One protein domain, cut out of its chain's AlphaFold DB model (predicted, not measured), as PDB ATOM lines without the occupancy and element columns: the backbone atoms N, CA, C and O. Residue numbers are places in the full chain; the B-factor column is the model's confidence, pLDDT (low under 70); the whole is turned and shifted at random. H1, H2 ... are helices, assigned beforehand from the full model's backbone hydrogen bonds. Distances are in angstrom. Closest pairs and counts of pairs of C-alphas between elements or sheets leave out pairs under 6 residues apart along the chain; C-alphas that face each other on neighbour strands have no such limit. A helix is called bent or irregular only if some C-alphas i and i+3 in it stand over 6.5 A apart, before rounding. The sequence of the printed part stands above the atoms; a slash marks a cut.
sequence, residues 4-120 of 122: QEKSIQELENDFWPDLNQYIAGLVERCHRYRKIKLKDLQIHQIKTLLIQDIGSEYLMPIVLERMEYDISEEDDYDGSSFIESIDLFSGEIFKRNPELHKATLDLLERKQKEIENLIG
ATOM      1  N   GLN A   4      95.446  -3.494 -47.805       79.12
ATOM      2  CA  GLN A   4      96.636  -2.646 -47.774       79.12
ATOM      3  C   GLN A   4      96.361  -1.153 -48.051       79.12
ATOM      4  O   GLN A   4      97.171  -0.301 -47.694       79.12
ATOM      5  N   GLU A   5      95.226  -0.820 -48.679       91.88
ATOM      6  CA  GLU A   5      94.829   0.566 -48.981       91.88
ATOM      7  C   GLU A   5      94.092   1.271 -47.836       91.88
ATOM      8  O   GLU A   5      93.807   2.466 -47.948       91.88
ATOM      9  N   LYS A   6      93.765   0.543 -46.765       95.50
ATOM     10  CA  LYS A   6      93.120   1.072 -45.563       95.50
ATOM     11  C   LYS A   6      94.123   1.218 -44.427       95.50
ATOM     12  O   LYS A   6      95.167   0.572 -44.416       95.50
ATOM     13  N   SER A   7      93.784   2.062 -43.470       97.75
ATOM     14  CA  SER A   7      94.426   2.163 -42.163       97.75
ATOM     15  C   SER A   7      93.820   1.179 -41.157       97.75
ATOM     16  O   SER A   7      92.761   0.597 -41.401       97.75
ATOM     17  N   ILE A   8      94.475   1.000 -40.007       97.94
ATOM     18  CA  ILE A   8      93.998   0.097 -38.945       97.94
ATOM     19  C   ILE A   8      92.626   0.539 -38.440       97.94
ATOM     20  O   ILE A   8      91.709  -0.273 -38.385       97.94
ATOM     21  N   GLN A   9      92.445   1.834 -38.165       97.56
ATOM     22  CA  GLN A   9      91.160   2.354 -37.687       97.56
ATOM     23  C   GLN A   9      90.011   2.131 -38.690       97.56
ATOM     24  O   GLN A   9      88.874   1.898 -38.293       97.56
ATOM     25  N   GLU A  10      90.295   2.149 -39.997       97.44
ATOM     26  CA  GLU A  10      89.299   1.891 -41.047       97.44
ATOM     27  C   GLU A  10      88.997   0.399 -41.242       97.44
ATOM     28  O   GLU A  10      87.948   0.047 -41.795       97.44
ATOM     29  N   LEU A  11      89.933  -0.476 -40.873       96.75
ATOM     30  CA  LEU A  11      89.767  -1.929 -40.924       96.75
ATOM     31  C   LEU A  11      89.022  -2.438 -39.691       96.75
ATOM     32  O   LEU A  11      88.077  -3.208 -39.827       96.75
ATOM     33  N   GLU A  12      89.396  -1.947 -38.513       95.94
ATOM     34  CA  GLU A  12      88.750  -2.259 -37.234       95.94
ATOM     35  C   GLU A  12      87.430  -1.499 -37.042       95.94
ATOM     36  O   GLU A  12      86.649  -1.837 -36.156       95.94
ATOM     37  N   ASN A  13      87.168  -0.480 -37.873       96.62
ATOM     38  CA  ASN A  13      86.080   0.481 -37.679       96.62
ATOM     39  C   ASN A  13      86.102   1.093 -36.260       96.62
ATOM     40  O   ASN A  13      85.058   1.308 -35.642       96.62
ATOM     41  N   ASP A  14      87.307   1.365 -35.755       97.00
ATOM     42  CA  ASP A  14      87.570   1.915 -34.427       97.00
ATOM     43  C   ASP A  14      88.368   3.215 -34.545       97.00
ATOM     44  O   ASP A  14      89.586   3.218 -34.737       97.00
ATOM     45  N   PHE A  15      87.658   4.336 -34.436       96.00
ATOM     46  CA  PHE A  15      88.217   5.675 -34.568       96.00
ATOM     47  C   PHE A  15      88.368   6.308 -33.191       96.00
ATOM     48  O   PHE A  15      87.383   6.638 -32.529       96.00
ATOM     49  N   TRP A  16      89.612   6.511 -32.767       94.44
ATOM     50  CA  TRP A  16      89.888   7.213 -31.519       94.44
ATOM     51  C   TRP A  16      89.712   8.726 -31.704       94.44
ATOM     52  O   TRP A  16      90.058   9.263 -32.760       94.44
ATOM     53  N   PRO A  17      89.175   9.436 -30.697       93.38
ATOM     54  CA  PRO A  17      89.058  10.884 -30.760       93.38
ATOM     55  C   PRO A  17      90.441  11.539 -30.731       93.38
ATOM     56  O   PRO A  17      91.351  11.088 -30.031       93.38
ATOM     57  N   ASP A  18      90.583  12.650 -31.451       90.06
ATOM     58  CA  ASP A  18      91.770  13.489 -31.338       90.06
ATOM     59  C   ASP A  18      91.883  14.084 -29.935       90.06
ATOM     60  O   ASP A  18      90.929  14.633 -29.380       90.06
ATOM     61  N   LEU A  19      93.074  13.948 -29.352       88.44
ATOM     62  CA  LEU A  19      93.390  14.464 -28.030       88.44
ATOM     63  C   LEU A  19      94.197  15.752 -28.159       88.44
ATOM     64  O   LEU A  19      95.197  15.799 -28.872       88.44
ATOM     65  N   ASN A  20      93.799  16.772 -27.397       84.25
ATOM     66  CA  ASN A  20      94.560  18.019 -27.268       84.25
ATOM     67  C   ASN A  20      95.929  17.794 -26.604       84.25
ATOM     68  O   ASN A  20      96.858  18.566 -26.821       84.25
ATOM     69  N   GLN A  21      96.043  16.750 -25.777       89.00
ATOM     70  CA  GLN A  21      97.275  16.358 -25.107       89.00
ATOM     71  C   GLN A  21      97.288  14.844 -24.873       89.00
ATOM     72  O   GLN A  21      96.309  14.280 -24.384       89.00
ATOM     73  N   TYR A  22      98.411  14.197 -25.184       91.06
ATOM     74  CA  TYR A  22      98.646  12.793 -24.846       91.06
ATOM     75  C   TYR A  22      99.402  12.683 -23.525       91.06
ATOM     76  O   TYR A  22     100.305  13.466 -23.242       91.06
ATOM     77  N   ILE A  23      99.051  11.671 -22.732       87.81
ATOM     78  CA  ILE A  23      99.684  11.392 -21.434       87.81
ATOM     79  C   ILE A  23     101.112  10.849 -21.619       87.81
ATOM     80  O   ILE A  23     101.974  11.058 -20.770       87.81
ATOM     81  N   ALA A  24     101.376  10.168 -22.737       93.69
ATOM     82  CA  ALA A  24     102.684   9.621 -23.067       93.69
ATOM     83  C   ALA A  24     102.913   9.619 -24.582       93.69
ATOM     84  O   ALA A  24     101.992   9.349 -25.358       93.69
ATOM     85  N   GLY A  25     104.166   9.820 -24.999       95.38
ATOM     86  CA  GLY A  25     104.541   9.816 -26.418       95.38
ATOM     87  C   GLY A  25     104.279   8.479 -27.125       95.38
ATOM     88  O   GLY A  25     104.073   8.456 -28.333       95.38
ATOM     89  N   LEU A  26     104.236   7.355 -26.397       95.81
ATOM     90  CA  LEU A  26     103.849   6.059 -26.968       95.81
ATOM     91  C   LEU A  26     102.388   6.055 -27.437       95.81
ATOM     92  O   LEU A  26     102.106   5.590 -28.539       95.81
ATOM     93  N   VAL A  27     101.478   6.610 -26.630       95.38
ATOM     94  CA  VAL A  27     100.046   6.691 -26.964       95.38
ATOM     95  C   VAL A  27      99.841   7.604 -28.170       95.38
ATOM     96  O   VAL A  27      99.110   7.248 -29.091       95.38
ATOM     97  N   GLU A  28     100.541   8.739 -28.205       96.88
ATOM     98  CA  GLU A  28     100.538   9.650 -29.353       96.88
ATOM     99  C   GLU A  28     101.000   8.952 -30.638       96.88
ATOM    100  O   GLU A  28     100.319   9.018 -31.665       96.88
ATOM    101  N   ARG A  29     102.132   8.235 -30.583       97.38
ATOM    102  CA  ARG A  29     102.651   7.478 -31.729       97.38
ATOM    103  C   ARG A  29     101.660   6.422 -32.201       97.38
ATOM    104  O   ARG A  29     101.367   6.393 -33.390       97.38
ATOM    105  N   CYS A  30     101.109   5.614 -31.293       97.62
ATOM    106  CA  CYS A  30     100.113   4.601 -31.645       97.62
ATOM    107  C   CYS A  30      98.894   5.235 -32.317       97.62
ATOM    108  O   CYS A  30      98.493   4.798 -33.393       97.62
ATOM    109  N   HIS A  31      98.345   6.308 -31.740       97.25
ATOM    110  CA  HIS A  31      97.188   6.978 -32.322       97.25
ATOM    111  C   HIS A  31      97.489   7.532 -33.723       97.25
ATOM    112  O   HIS A  31      96.694   7.351 -34.645       97.25
ATOM    113  N   ARG A  32      98.664   8.138 -33.922       97.56
ATOM    114  CA  ARG A  32      99.099   8.617 -35.238       97.56
ATOM    115  C   ARG A  32      99.276   7.476 -36.240       97.56
ATOM    116  O   ARG A  32      98.800   7.588 -37.365       97.56
ATOM    117  N   TYR A  33      99.944   6.388 -35.858       98.31
ATOM    118  CA  TYR A  33     100.254   5.286 -36.772       98.31
ATOM    119  C   TYR A  33      99.010   4.502 -37.198       98.31
ATOM    120  O   TYR A  33      98.927   4.087 -38.349       98.31
ATOM    121  N   ARG A  34      97.984   4.385 -36.343       97.94
ATOM    122  CA  ARG A  34      96.709   3.734 -36.703       97.94
ATOM    123  C   ARG A  34      95.954   4.402 -37.854       97.94
ATOM    124  O   ARG A  34      95.085   3.755 -38.434       97.94
ATOM    125  N   LYS A  35      96.278   5.661 -38.175       97.62
ATOM    126  CA  LYS A  35      95.706   6.447 -39.284       97.62
ATOM    127  C   LYS A  35      96.454   6.262 -40.606       97.62
ATOM    128  O   LYS A  35      95.952   6.670 -41.650       97.62
ATOM    129  N   ILE A  36      97.655   5.687 -40.573       98.06
ATOM    130  CA  ILE A  36      98.471   5.440 -41.765       98.06
ATOM    131  C   ILE A  36      97.919   4.197 -42.469       98.06
ATOM    132  O   ILE A  36      97.508   3.235 -41.816       98.06
ATOM    133  N   LYS A  37      97.877   4.215 -43.806       97.62
ATOM    134  CA  LYS A  37      97.492   3.029 -44.580       97.62
ATOM    135  C   LYS A  37      98.496   1.915 -44.343       97.62
ATOM    136  O   LYS A  37      99.691   2.185 -44.274       97.62
ATOM    137  N   LEU A  38      98.044   0.664 -44.306       97.25
ATOM    138  CA  LEU A  38      98.939  -0.452 -43.994       97.25
ATOM    139  C   LEU A  38     100.151  -0.527 -44.935       97.25
ATOM    140  O   LEU A  38     101.249  -0.819 -44.480       97.25
ATOM    141  N   LYS A  39      99.968  -0.216 -46.226       94.88
ATOM    142  CA  LYS A  39     101.060  -0.197 -47.214       94.88
ATOM    143  C   LYS A  39     102.113   0.895 -46.994       94.88
ATOM    144  O   LYS A  39     103.206   0.781 -47.527       94.88
ATOM    145  N   ASP A  40     101.749   1.956 -46.277       96.69
ATOM    146  CA  ASP A  40     102.592   3.133 -46.054       96.69
ATOM    147  C   ASP A  40     103.249   3.089 -44.656       96.69
ATOM    148  O   ASP A  40     103.988   4.003 -44.288       96.69
ATOM    149  N   LEU A  41     102.975   2.048 -43.857       97.56
ATOM    150  CA  LEU A  41     103.579   1.856 -42.541       97.56
ATOM    151  C   LEU A  41     105.023   1.351 -42.655       97.56
ATOM    152  O   LEU A  41     105.311   0.357 -43.326       97.56
ATOM    153  N   GLN A  42     105.917   1.996 -41.908       97.31
ATOM    154  CA  GLN A  42     107.308   1.561 -41.758       97.31
ATOM    155  C   GLN A  42     107.460   0.506 -40.652       97.31
ATOM    156  O   GLN A  42     106.584   0.355 -39.794       97.31
ATOM    157  N   ILE A  43     108.570  -0.231 -40.659       97.56
ATOM    158  CA  ILE A  43     108.826  -1.373 -39.768       97.56
ATOM    159  C   ILE A  43     108.731  -0.953 -38.295       97.56
ATOM    160  O   ILE A  43     107.981  -1.568 -37.534       97.56
ATOM    161  N   HIS A  44     109.372   0.146 -37.895       97.38
ATOM    162  CA  HIS A  44     109.329   0.670 -36.525       97.38
ATOM    163  C   HIS A  44     107.901   1.029 -36.076       97.38
ATOM    164  O   HIS A  44     107.542   0.883 -34.902       97.38
ATOM    165  N   GLN A  45     107.052   1.469 -37.011       98.12
ATOM    166  CA  GLN A  45     105.652   1.819 -36.753       98.12
ATOM    167  C   GLN A  45     104.814   0.559 -36.552       98.12
ATOM    168  O   GLN A  45     104.073   0.473 -35.572       98.12
ATOM    169  N   ILE A  46     104.982  -0.438 -37.428       97.75
ATOM    170  CA  ILE A  46     104.325  -1.748 -37.321       97.75
ATOM    171  C   ILE A  46     104.712  -2.426 -36.005       97.75
ATOM    172  O   ILE A  46     103.836  -2.849 -35.255       97.75
ATOM    173  N   LYS A  47     106.004  -2.451 -35.665       97.06
ATOM    174  CA  LYS A  47     106.507  -3.000 -34.396       97.06
ATOM    175  C   LYS A  47     105.906  -2.291 -33.192       97.06
ATOM    176  O   LYS A  47     105.408  -2.949 -32.285       97.06
ATOM    177  N   THR A  48     105.902  -0.955 -33.196       97.25
ATOM    178  CA  THR A  48     105.296  -0.161 -32.113       97.25
ATOM    179  C   THR A  48     103.837  -0.563 -31.889       97.25
ATOM    180  O   THR A  48     103.421  -0.728 -30.745       97.25
ATOM    181  N   LEU A  49     103.071  -0.749 -32.965       97.62
ATOM    182  CA  LEU A  49     101.667  -1.150 -32.895       97.62
ATOM    183  C   LEU A  49     101.498  -2.597 -32.405       97.62
ATOM    184  O   LEU A  49     100.691  -2.836 -31.514       97.62
ATOM    185  N   LEU A  50     102.290  -3.544 -32.914       96.81
ATOM    186  CA  LEU A  50     102.212  -4.964 -32.544       96.81
ATOM    187  C   LEU A  50     102.641  -5.248 -31.102       96.81
ATOM    188  O   LEU A  50     102.023  -6.072 -30.431       96.81
ATOM    189  N   ILE A  51     103.643  -4.536 -30.579       95.94
ATOM    190  CA  ILE A  51     104.029  -4.628 -29.159       95.94
ATOM    191  C   ILE A  51     102.862  -4.186 -28.260       95.94
ATOM    192  O   ILE A  51     102.673  -4.728 -27.174       95.94
ATOM    193  N   GLN A  52     102.060  -3.217 -28.711       95.94
ATOM    194  CA  GLN A  52     100.847  -2.763 -28.019       95.94
ATOM    195  C   GLN A  52      99.592  -3.564 -28.397       95.94
ATOM    196  O   GLN A  52      98.507  -3.229 -27.932       95.94
ATOM    197  N   ASP A  53      99.736  -4.605 -29.222       96.06
ATOM    198  CA  ASP A  53      98.641  -5.434 -29.722       96.06
ATOM    199  C   ASP A  53      97.528  -4.654 -30.446       96.06
ATOM    200  O   ASP A  53      96.332  -4.866 -30.251       96.06
ATOM    201  N   ILE A  54      97.933  -3.714 -31.294       96.75
ATOM    202  CA  ILE A  54      97.035  -2.882 -32.094       96.75
ATOM    203  C   ILE A  54      97.088  -3.353 -33.546       96.75
ATOM    204  O   ILE A  54      98.166  -3.403 -34.138       96.75
ATOM    205  N   GLY A  55      95.934  -3.658 -34.149       96.25
ATOM    206  CA  GLY A  55      95.860  -4.070 -35.553       96.25
ATOM    207  C   GLY A  55      96.525  -5.411 -35.857       96.25
ATOM    208  O   GLY A  55      96.830  -5.673 -37.020       96.25
ATOM    209  N   SER A  56      96.772  -6.255 -34.851       95.50
ATOM    210  CA  SER A  56      97.556  -7.488 -35.002       95.50
ATOM    211  C   SER A  56      96.963  -8.470 -36.015       95.50
ATOM    212  O   SER A  56      97.717  -9.093 -36.759       95.50
ATOM    213  N   GLU A  57      95.634  -8.530 -36.139       93.31
ATOM    214  CA  GLU A  57      94.934  -9.337 -37.152       93.31
ATOM    215  C   GLU A  57      95.326  -8.963 -38.593       93.31
ATOM    216  O   GLU A  57      95.410  -9.830 -39.462       93.31
ATOM    217  N   TYR A  58      95.618  -7.685 -38.841       95.25
ATOM    218  CA  TYR A  58      95.939  -7.169 -40.171       95.25
ATOM    219  C   TYR A  58      97.440  -6.993 -40.403       95.25
ATOM    220  O   TYR A  58      97.916  -7.165 -41.523       95.25
ATOM    221  N   LEU A  59      98.189  -6.646 -39.355       96.44
ATOM    222  CA  LEU A  59      99.621  -6.377 -39.441       96.44
ATOM    223  C   LEU A  59     100.458  -7.654 -39.455       96.44
ATOM    224  O   LEU A  59     101.434  -7.720 -40.193       96.44
ATOM    225  N   MET A  60     100.086  -8.677 -38.684       95.38
ATOM    226  CA  MET A  60     100.886  -9.899 -38.604       95.38
ATOM    227  C   MET A  60     101.012 -10.637 -39.946       95.38
ATOM    228  O   MET A  60     102.129 -11.024 -40.279       95.38
ATOM    229  N   PRO A  61      99.953 -10.776 -40.773       94.25
ATOM    230  CA  PRO A  61     100.104 -11.322 -42.122       94.25
ATOM    231  C   PRO A  61     101.105 -10.542 -42.988       94.25
ATOM    232  O   PRO A  61     101.872 -11.155 -43.722       94.25
ATOM    233  N   ILE A  62     101.137  -9.209 -42.868       95.31
ATOM    234  CA  ILE A  62     102.078  -8.350 -43.603       95.31
ATOM    235  C   ILE A  62     103.508  -8.568 -43.104       95.31
ATOM    236  O   ILE A  62     104.428  -8.664 -43.909       95.31
ATOM    237  N   VAL A  63     103.700  -8.666 -41.785       96.06
ATOM    238  CA  VAL A  63     105.010  -8.964 -41.192       96.06
ATOM    239  C   VAL A  63     105.531 -10.311 -41.683       96.06
ATOM    240  O   VAL A  63     106.671 -10.386 -42.128       96.06
ATOM    241  N   LEU A  64     104.696 -11.353 -41.669       96.00
ATOM    242  CA  LEU A  64     105.095 -12.676 -42.151       96.00
ATOM    243  C   LEU A  64     105.404 -12.682 -43.653       96.00
ATOM    244  O   LEU A  64     106.381 -13.304 -44.054       96.00
ATOM    245  N   GLU A  65     104.622 -11.976 -44.476       95.69
ATOM    246  CA  GLU A  65     104.891 -11.832 -45.914       95.69
ATOM    247  C   GLU A  65     106.237 -11.137 -46.175       95.69
ATOM    248  O   GLU A  65     107.020 -11.594 -47.007       95.69
ATOM    249  N   ARG A  66     106.535 -10.063 -45.436       96.00
ATOM    250  CA  ARG A  66     107.804  -9.330 -45.557       96.00
ATOM    251  C   ARG A  66     108.992 -10.165 -45.091       96.00
ATOM    252  O   ARG A  66     109.955 -10.289 -45.833       96.00
ATOM    253  N   MET A  67     108.886 -10.809 -43.928       96.12
ATOM    254  CA  MET A  67     109.931 -11.691 -43.393       96.12
ATOM    255  C   MET A  67     110.169 -12.938 -44.264       96.12
ATOM    256  O   MET A  67     111.286 -13.451 -44.315       96.12
ATOM    257  N   GLU A  68     109.140 -13.448 -44.948       96.31
ATOM    258  CA  GLU A  68     109.292 -14.524 -45.936       96.31
ATOM    259  C   GLU A  68     110.160 -14.073 -47.116       96.31
ATOM    260  O   GLU A  68     111.046 -14.813 -47.556       96.31
ATOM    261  N   TYR A  69     109.900 -12.861 -47.617       96.56
ATOM    262  CA  TYR A  69     110.627 -12.267 -48.734       96.56
ATOM    263  C   TYR A  69     112.068 -11.909 -48.352       96.56
ATOM    264  O   TYR A  69     113.000 -12.306 -49.052       96.56
ATOM    265  N   ASP A  70     112.247 -11.203 -47.236       96.00
ATOM    266  CA  ASP A  70     113.539 -10.795 -46.700       96.00
ATOM    267  C   ASP A  70     113.499 -10.776 -45.164       96.00
ATOM    268  O   ASP A  70     112.927  -9.889 -44.530       96.00
ATOM    269  N   ILE A  71     114.129 -11.777 -44.552       95.12
ATOM    270  CA  ILE A  71     114.207 -11.906 -43.093       95.12
ATOM    271  C   ILE A  71     115.162 -10.876 -42.463       95.12
ATOM    272  O   ILE A  71     115.097 -10.645 -41.256       95.12
ATOM    273  N   SER A  72     116.030 -10.260 -43.274       93.81
ATOM    274  CA  SER A  72     117.006  -9.237 -42.882       93.81
ATOM    275  C   SER A  72     116.538  -7.808 -43.145       93.81
ATOM    276  O   SER A  72     117.327  -6.881 -43.012       93.81
ATOM    277  N   GLU A  73     115.272  -7.618 -43.523       95.44
ATOM    278  CA  GLU A  73     114.735  -6.294 -43.814       95.44
ATOM    279  C   GLU A  73     114.847  -5.358 -42.592       95.44
ATOM    280  O   GLU A  73     114.342  -5.662 -41.504       95.44
ATOM    281  N   GLU A  74     115.483  -4.203 -42.794       95.44
ATOM    282  CA  GLU A  74     115.724  -3.181 -41.772       95.44
ATOM    283  C   GLU A  74     114.889  -1.921 -42.026       95.44
ATOM    284  O   GLU A  74     114.555  -1.566 -43.158       95.44
ATOM    285  N   ASP A  75     114.534  -1.226 -40.947       96.19
ATOM    286  CA  ASP A  75     113.863   0.062 -41.018       96.19
ATOM    287  C   ASP A  75     114.852   1.178 -41.380       96.19
ATOM    288  O   ASP A  75     115.838   1.393 -40.678       96.19
ATOM    289  N   ASP A  76     114.546   1.968 -42.408       94.50
ATOM    290  CA  ASP A  76     115.391   3.100 -42.819       94.50
ATOM    291  C   ASP A  76     115.564   4.186 -41.734       94.50
ATOM    292  O   ASP A  76     116.485   5.003 -41.812       94.50
ATOM    293  N   TYR A  77     114.658   4.264 -40.751       93.38
ATOM    294  CA  TYR A  77     114.687   5.288 -39.706       93.38
ATOM    295  C   TYR A  77     115.571   4.904 -38.518       93.38
ATOM    296  O   TYR A  77     116.327   5.748 -38.031       93.38
ATOM    297  N   ASP A  78     115.457   3.670 -38.024       92.38
ATOM    298  CA  ASP A  78     116.144   3.232 -36.801       92.38
ATOM    299  C   ASP A  78     117.022   1.982 -36.961       92.38
ATOM    300  O   ASP A  78     117.645   1.560 -35.986       92.38
ATOM    301  N   GLY A  79     117.119   1.427 -38.173       93.50
ATOM    302  CA  GLY A  79     117.915   0.240 -38.491       93.50
ATOM    303  C   GLY A  79     117.365  -1.051 -37.890       93.50
ATOM    304  O   GLY A  79     118.046  -2.068 -37.907       93.50
ATOM    305  N   SER A  80     116.166  -1.026 -37.307       92.12
ATOM    306  CA  SER A  80     115.618  -2.190 -36.622       92.12
ATOM    307  C   SER A  80     114.867  -3.112 -37.580       92.12
ATOM    308  O   SER A  80     114.251  -2.655 -38.540       92.12
ATOM    309  N   SER A  81     114.843  -4.413 -37.293       94.44
ATOM    310  CA  SER A  81     114.155  -5.403 -38.138       94.44
ATOM    311  C   SER A  81     112.932  -6.018 -37.448       94.44
ATOM    312  O   SER A  81     112.685  -5.809 -36.250       94.44
ATOM    313  N   PHE A  82     112.123  -6.778 -38.198       95.81
ATOM    314  CA  PHE A  82     111.038  -7.572 -37.607       95.81
ATOM    315  C   PHE A  82     111.560  -8.755 -36.794       95.81
ATOM    316  O   PHE A  82     111.023  -9.027 -35.718       95.81
ATOM    317  N   ILE A  83     112.603  -9.435 -37.282       94.19
ATOM    318  CA  ILE A  83     113.135 -10.643 -36.644       94.19
ATOM    319  C   ILE A  83     113.644 -10.362 -35.225       94.19
ATOM    320  O   ILE A  83     113.362 -11.129 -34.312       94.19
ATOM    321  N   GLU A  84     114.273  -9.210 -34.996       90.69
ATOM    322  CA  GLU A  84     114.750  -8.785 -33.672       90.69
ATOM    323  C   GLU A  84     113.632  -8.491 -32.663       90.69
ATOM    324  O   GLU A  84     113.890  -8.295 -31.478       90.69
ATOM    325  N   SER A  85     112.386  -8.357 -33.121       91.12
ATOM    326  CA  SER A  85     111.270  -7.881 -32.295       91.12
ATOM    327  C   SER A  85     110.106  -8.849 -32.193       91.12
ATOM    328  O   SER A  85     109.161  -8.556 -31.463       91.12
ATOM    329  N   ILE A  86     110.177  -9.997 -32.868       89.06
ATOM    330  CA  ILE A  86     109.110 -11.002 -32.866       89.06
ATOM    331  C   ILE A  86     108.768 -11.468 -31.440       89.06
ATOM    332  O   ILE A  86     107.592 -11.586 -31.099       89.06
ATOM    333  N   ASP A  87     109.779 -11.603 -30.576       88.88
ATOM    334  CA  ASP A  87     109.627 -12.005 -29.170       88.88
ATOM    335  C   ASP A  87     109.003 -10.917 -28.284       88.88
ATOM    336  O   ASP A  87     108.521 -11.195 -27.185       88.88
ATOM    337  N   LEU A  88     109.012  -9.660 -28.741       91.50
ATOM    338  CA  LEU A  88     108.426  -8.527 -28.021       91.50
ATOM    339  C   LEU A  88     106.941  -8.342 -28.338       91.50
ATOM    340  O   LEU A  88     106.264  -7.554 -27.672       91.50
ATOM    341  N   PHE A  89     106.429  -9.014 -29.369       91.12
ATOM    342  CA  PHE A  89     105.018  -8.929 -29.712       91.12
ATOM    343  C   PHE A  89     104.179  -9.583 -28.617       91.12
ATOM    344  O   PHE A  89     104.565 -10.585 -28.012       91.12
ATOM    345  N   SER A  90     103.018  -8.991 -28.336       83.69
ATOM    346  CA  SER A  90     102.144  -9.474 -27.270       83.69
ATOM    347  C   SER A  90     101.809 -10.952 -27.475       83.69
ATOM    348  O   SER A  90     101.223 -11.326 -28.489       83.69
ATOM    349  N   GLY A  91     102.109 -11.797 -26.484       86.69
ATOM    350  CA  GLY A  91     101.762 -13.222 -26.534       86.69
ATOM    351  C   GLY A  91     100.258 -13.478 -26.698       86.69
ATOM    352  O   GLY A  91      99.857 -14.546 -27.158       86.69
ATOM    353  N   GLU A  92      99.411 -12.493 -26.378       91.44
ATOM    354  CA  GLU A  92      97.967 -12.563 -26.621       91.44
ATOM    355  C   GLU A  92      97.618 -12.618 -28.116       91.44
ATOM    356  O   GLU A  92      96.627 -13.254 -28.476       91.44
ATOM    357  N   ILE A  93      98.453 -12.052 -28.997       93.50
ATOM    358  CA  ILE A  93      98.307 -12.160 -30.459       93.50
ATOM    359  C   ILE A  93      98.279 -13.634 -30.869       93.50
ATOM    360  O   ILE A  93      97.344 -14.097 -31.524       93.50
ATOM    361  N   PHE A  94      99.280 -14.388 -30.417       92.56
ATOM    362  CA  PHE A  94      99.448 -15.801 -30.742       92.56
ATOM    363  C   PHE A  94      98.410 -16.693 -30.054       92.56
ATOM    364  O   PHE A  94      97.955 -17.673 -30.639       92.56
ATOM    365  N   LYS A  95      97.975 -16.339 -28.838       91.94
ATOM    366  CA  LYS A  95      96.894 -17.061 -28.146       91.94
ATOM    367  C   LYS A  95      95.551 -16.920 -28.856       91.94
ATOM    368  O   LYS A  95      94.821 -17.903 -28.960       91.94
ATOM    369  N   ARG A  96      95.210 -15.717 -29.332       93.69
ATOM    370  CA  ARG A  96      93.951 -15.472 -30.056       93.69
ATOM    371  C   ARG A  96      93.963 -16.048 -31.467       93.69
ATOM    372  O   ARG A  96      92.894 -16.323 -32.003       93.69
ATOM    373  N   ASN A  97      95.143 -16.241 -32.055       92.06
ATOM    374  CA  ASN A  97      95.288 -16.790 -33.397       92.06
ATOM    375  C   ASN A  97      96.365 -17.896 -33.449       92.06
ATOM    376  O   ASN A  97      97.512 -17.636 -33.823       92.06
ATOM    377  N   PRO A  98      96.005 -19.147 -33.095       92.50
ATOM    378  CA  PRO A  98      96.935 -20.276 -33.124       92.50
ATOM    379  C   PRO A  98      97.489 -20.592 -34.518       92.50
ATOM    380  O   PRO A  98      98.632 -21.028 -34.629       92.50
ATOM    381  N   GLU A  99      96.712 -20.351 -35.578       93.38
ATOM    382  CA  GLU A  99      97.173 -20.542 -36.961       93.38
ATOM    383  C   GLU A  99      98.263 -19.535 -37.320       93.38
ATOM    384  O   GLU A  99      99.272 -19.900 -37.920       93.38
ATOM    385  N   LEU A 100      98.107 -18.280 -36.890       92.31
ATOM    386  CA  LEU A 100      99.153 -17.276 -37.038       92.31
ATOM    387  C   LEU A 100     100.410 -17.670 -36.260       92.31
ATOM    388  O   LEU A 100     101.505 -17.575 -36.799       92.31
ATOM    389  N   HIS A 101     100.256 -18.140 -35.021       93.88
ATOM    390  CA  HIS A 101     101.386 -18.607 -34.220       93.88
ATOM    391  C   HIS A 101     102.137 -19.741 -34.917       93.88
ATOM    392  O   HIS A 101     103.357 -19.683 -35.050       93.88
ATOM    393  N   LYS A 102     101.405 -20.733 -35.429       95.31
ATOM    394  CA  LYS A 102     101.985 -21.818 -36.216       95.31
ATOM    395  C   LYS A 102     102.706 -21.285 -37.455       95.31
ATOM    396  O   LYS A 102     103.849 -21.654 -37.676       95.31
ATOM    397  N   ALA A 103     102.090 -20.381 -38.215       95.38
ATOM    398  CA  ALA A 103     102.712 -19.784 -39.396       95.38
ATOM    399  C   ALA A 103     104.005 -19.020 -39.061       95.38
ATOM    400  O   ALA A 103     104.969 -19.086 -39.822       95.38
ATOM    401  N   THR A 104     104.051 -18.328 -37.918       94.75
ATOM    402  CA  THR A 104     105.273 -17.691 -37.413       94.75
ATOM    403  C   THR A 104     106.352 -18.727 -37.111       94.75
ATOM    404  O   THR A 104     107.474 -18.575 -37.584       94.75
ATOM    405  N   LEU A 105     106.028 -19.797 -36.381       95.44
ATOM    406  CA  LEU A 105     106.991 -20.858 -36.066       95.44
ATOM    407  C   LEU A 105     107.507 -21.558 -37.333       95.44
ATOM    408  O   LEU A 105     108.715 -21.695 -37.500       95.44
ATOM    409  N   ASP A 106     106.609 -21.913 -38.254       96.94
ATOM    410  CA  ASP A 106     106.947 -22.551 -39.529       96.94
ATOM    411  C   ASP A 106     107.854 -21.644 -40.387       96.94
ATOM    412  O   ASP A 106     108.734 -22.123 -41.104       96.94
ATOM    413  N   LEU A 107     107.652 -20.321 -40.349       96.31
ATOM    414  CA  LEU A 107     108.535 -19.354 -41.005       96.31
ATOM    415  C   LEU A 107     109.926 -19.342 -40.367       96.31
ATOM    416  O   LEU A 107     110.916 -19.460 -41.088       96.31
ATOM    417  N   LEU A 108     110.002 -19.218 -39.040       94.12
ATOM    418  CA  LEU A 108     111.273 -19.177 -38.314       94.12
ATOM    419  C   LEU A 108     112.079 -20.466 -38.519       94.12
ATOM    420  O   LEU A 108     113.284 -20.397 -38.743       94.12
ATOM    421  N   GLU A 109     111.422 -21.627 -38.527       95.44
ATOM    422  CA  GLU A 109     112.065 -22.914 -38.809       95.44
ATOM    423  C   GLU A 109     112.609 -22.969 -40.245       95.44
ATOM    424  O   GLU A 109     113.775 -23.301 -40.465       95.44
ATOM    425  N   ARG A 110     111.810 -22.572 -41.246       96.00
ATOM    426  CA  ARG A 110     112.262 -22.554 -42.650       96.00
ATOM    427  C   ARG A 110     113.415 -21.582 -42.885       96.00
ATOM    428  O   ARG A 110     114.299 -21.875 -43.690       96.00
ATOM    429  N   LYS A 111     113.407 -20.443 -42.193       95.06
ATOM    430  CA  LYS A 111     114.408 -19.373 -42.302       95.06
ATOM    431  C   LYS A 111     115.561 -19.508 -41.305       95.06
ATOM    432  O   LYS A 111     116.443 -18.654 -41.303       95.06
ATOM    433  N   GLN A 112     115.617 -20.585 -40.517       93.38
ATOM    434  CA  GLN A 112     116.571 -20.756 -39.415       93.38
ATOM    435  C   GLN A 112     118.021 -20.443 -39.811       93.38
ATOM    436  O   GLN A 112     118.690 -19.689 -39.119       93.38
ATOM    437  N   LYS A 113     118.502 -20.962 -40.948       91.44
ATOM    438  CA  LYS A 113     119.883 -20.716 -41.405       91.44
ATOM    439  C   LYS A 113     120.157 -19.251 -41.743       91.44
ATOM    440  O   LYS A 113     121.263 -18.770 -41.523       91.44
ATOM    441  N   GLU A 114     119.184 -18.559 -42.335       93.19
ATOM    442  CA  GLU A 114     119.302 -17.127 -42.631       93.19
ATOM    443  C   GLU A 114     119.355 -16.341 -41.318       93.19
ATOM    444  O   GLU A 114     120.237 -15.507 -41.143       93.19
ATOM    445  N   ILE A 115     118.491 -16.697 -40.364       90.81
ATOM    446  CA  ILE A 115     118.462 -16.109 -39.024       90.81
ATOM    447  C   ILE A 115     119.807 -16.322 -38.321       90.81
ATOM    448  O   ILE A 115     120.427 -15.344 -37.930       90.81
ATOM    449  N   GLU A 116     120.312 -17.555 -38.228       89.50
ATOM    450  CA  GLU A 116     121.602 -17.886 -37.590       89.50
ATOM    451  C   GLU A 116     122.764 -17.034 -38.126       89.50
ATOM    452  O   GLU A 116     123.603 -16.567 -37.351       89.50
ATOM    453  N   ASN A 117     122.784 -16.773 -39.437       87.62
ATOM    454  CA  ASN A 117     123.791 -15.915 -40.064       87.62
ATOM    455  C   ASN A 117     123.650 -14.432 -39.680       87.62
ATOM    456  O   ASN A 117     124.661 -13.732 -39.644       87.62
ATOM    457  N   LEU A 118     122.433 -13.958 -39.399       84.12
ATOM    458  CA  LEU A 118     122.148 -12.576 -39.001       84.12
ATOM    459  C   LEU A 118     122.465 -12.324 -37.527       84.12
ATOM    460  O   LEU A 118     123.172 -11.376 -37.199       84.12
ATOM    461  N   ILE A 119     121.972 -13.185 -36.632       72.94
ATOM    462  CA  ILE A 119     122.117 -12.993 -35.178       72.94
ATOM    463  C   ILE A 119     123.434 -13.547 -34.620       72.94
ATOM    464  O   ILE A 119     123.712 -13.395 -33.432       72.94
ATOM    465  N   GLY A 120     124.264 -14.183 -35.453       62.56
ATOM    466  CA  GLY A 120     125.587 -14.671 -35.063       62.56
ATOM    467  C   GLY A 120     125.562 -15.765 -33.991       62.56
ATOM    468  O   GLY A 120     126.559 -15.943 -33.288       62.56
TER     469      GLY A 120
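This is residues 4 to 120 of the 122 residues of an uncharacterized protein of Owenweeksia hongkongensis (strain DSM 17368 / CIP 108786 / JCM 12287 / NRRL B-23963 / UST20020801) (UniProt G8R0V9). An elongated run of short helices has the helical hairpin H3 and H4 in its middle, H2 packed on H3 towards one end and H7 side by side with H4 on the other side. The loop of residues 13 to 24 makes one end and H8 the other, while H1, H5 and H6 sit by the hairpin. The printed part has 117 residues with eight named helices, H1 to H8 in chain order, and no named strand: all helix. It is compact, with a radius of gyration of the C-alphas of 14.7 A, and spans 48 by 30 by 26 A.

Start with the longest helix, H4, residues 56 to 69. Its residues 56 to 60 alone touch H3, residues 43 to 51, closest at the C-alphas of Leu 50 and Ser 56, 5.8 A; this hairpin runs opposite ways at a steep tilt of 44 degrees. H7, residues 98 to 110, touches H4 the same way at a shallow tilt of 16 degrees, closest at the C-alphas of Leu 64 and Thr 104, 6.9 A. Beyond H3, find H2, residues 25 to 33: they touch, closest at the C-alphas of Cys 30 and Leu 49, 6.1 A, at a steep tilt of 68 degrees, only just short of about perpendicular. The packing is only just mostly crossed: of these 3 touching pairs, 1 is at a shallow tilt. H6, residues 91 to 96, only just touches H7, and only at the corner, with 3 pairs of C-alphas within 8 A; the closest are those of Phe 94 and His 101, 4.9 A. H5, residues 83 to 88, is close to but not clearly touching H3; the C-alphas of Ile 51 and Leu 88 are closest, 6.0 A. H1, residues 8 to 12, is likewise close to H4, and H8, residues 112 to 119, close to H5, at 7.6 A and 8.0 A. H1, H2, H3, H6, H7 and H8 have every O i to N i+4 pair within hydrogen-bond range, H4 has 8 of 10, and H5 has 0 of 2, with 1 of 3 O i to N i+3 pairs.

Find C-alpha 8 at (93.998, 0.097, -38.945), where H1 begins. From C-alpha 56 at (97.556, -7.488, -35.002), H4 runs 19.6 A; H7 runs 18.2 A. H2 and H3 each run 12.1 A, H8 10.4 A. H5, 10.1 A, is irregular: C-alphas 84 and 87 are 7.5 A apart. H8 ends at C-alpha 119, (122.117, -12.993, -35.178).

The C-alphas of Asn 20 and Lys 113 are the two farthest apart, 48.4 A. The printed part has no cut. The links H1 to H2 and H4 to H5 are long. Look to residue 120 for the one pLDDT under 70; the mean of the printed part is 93.8.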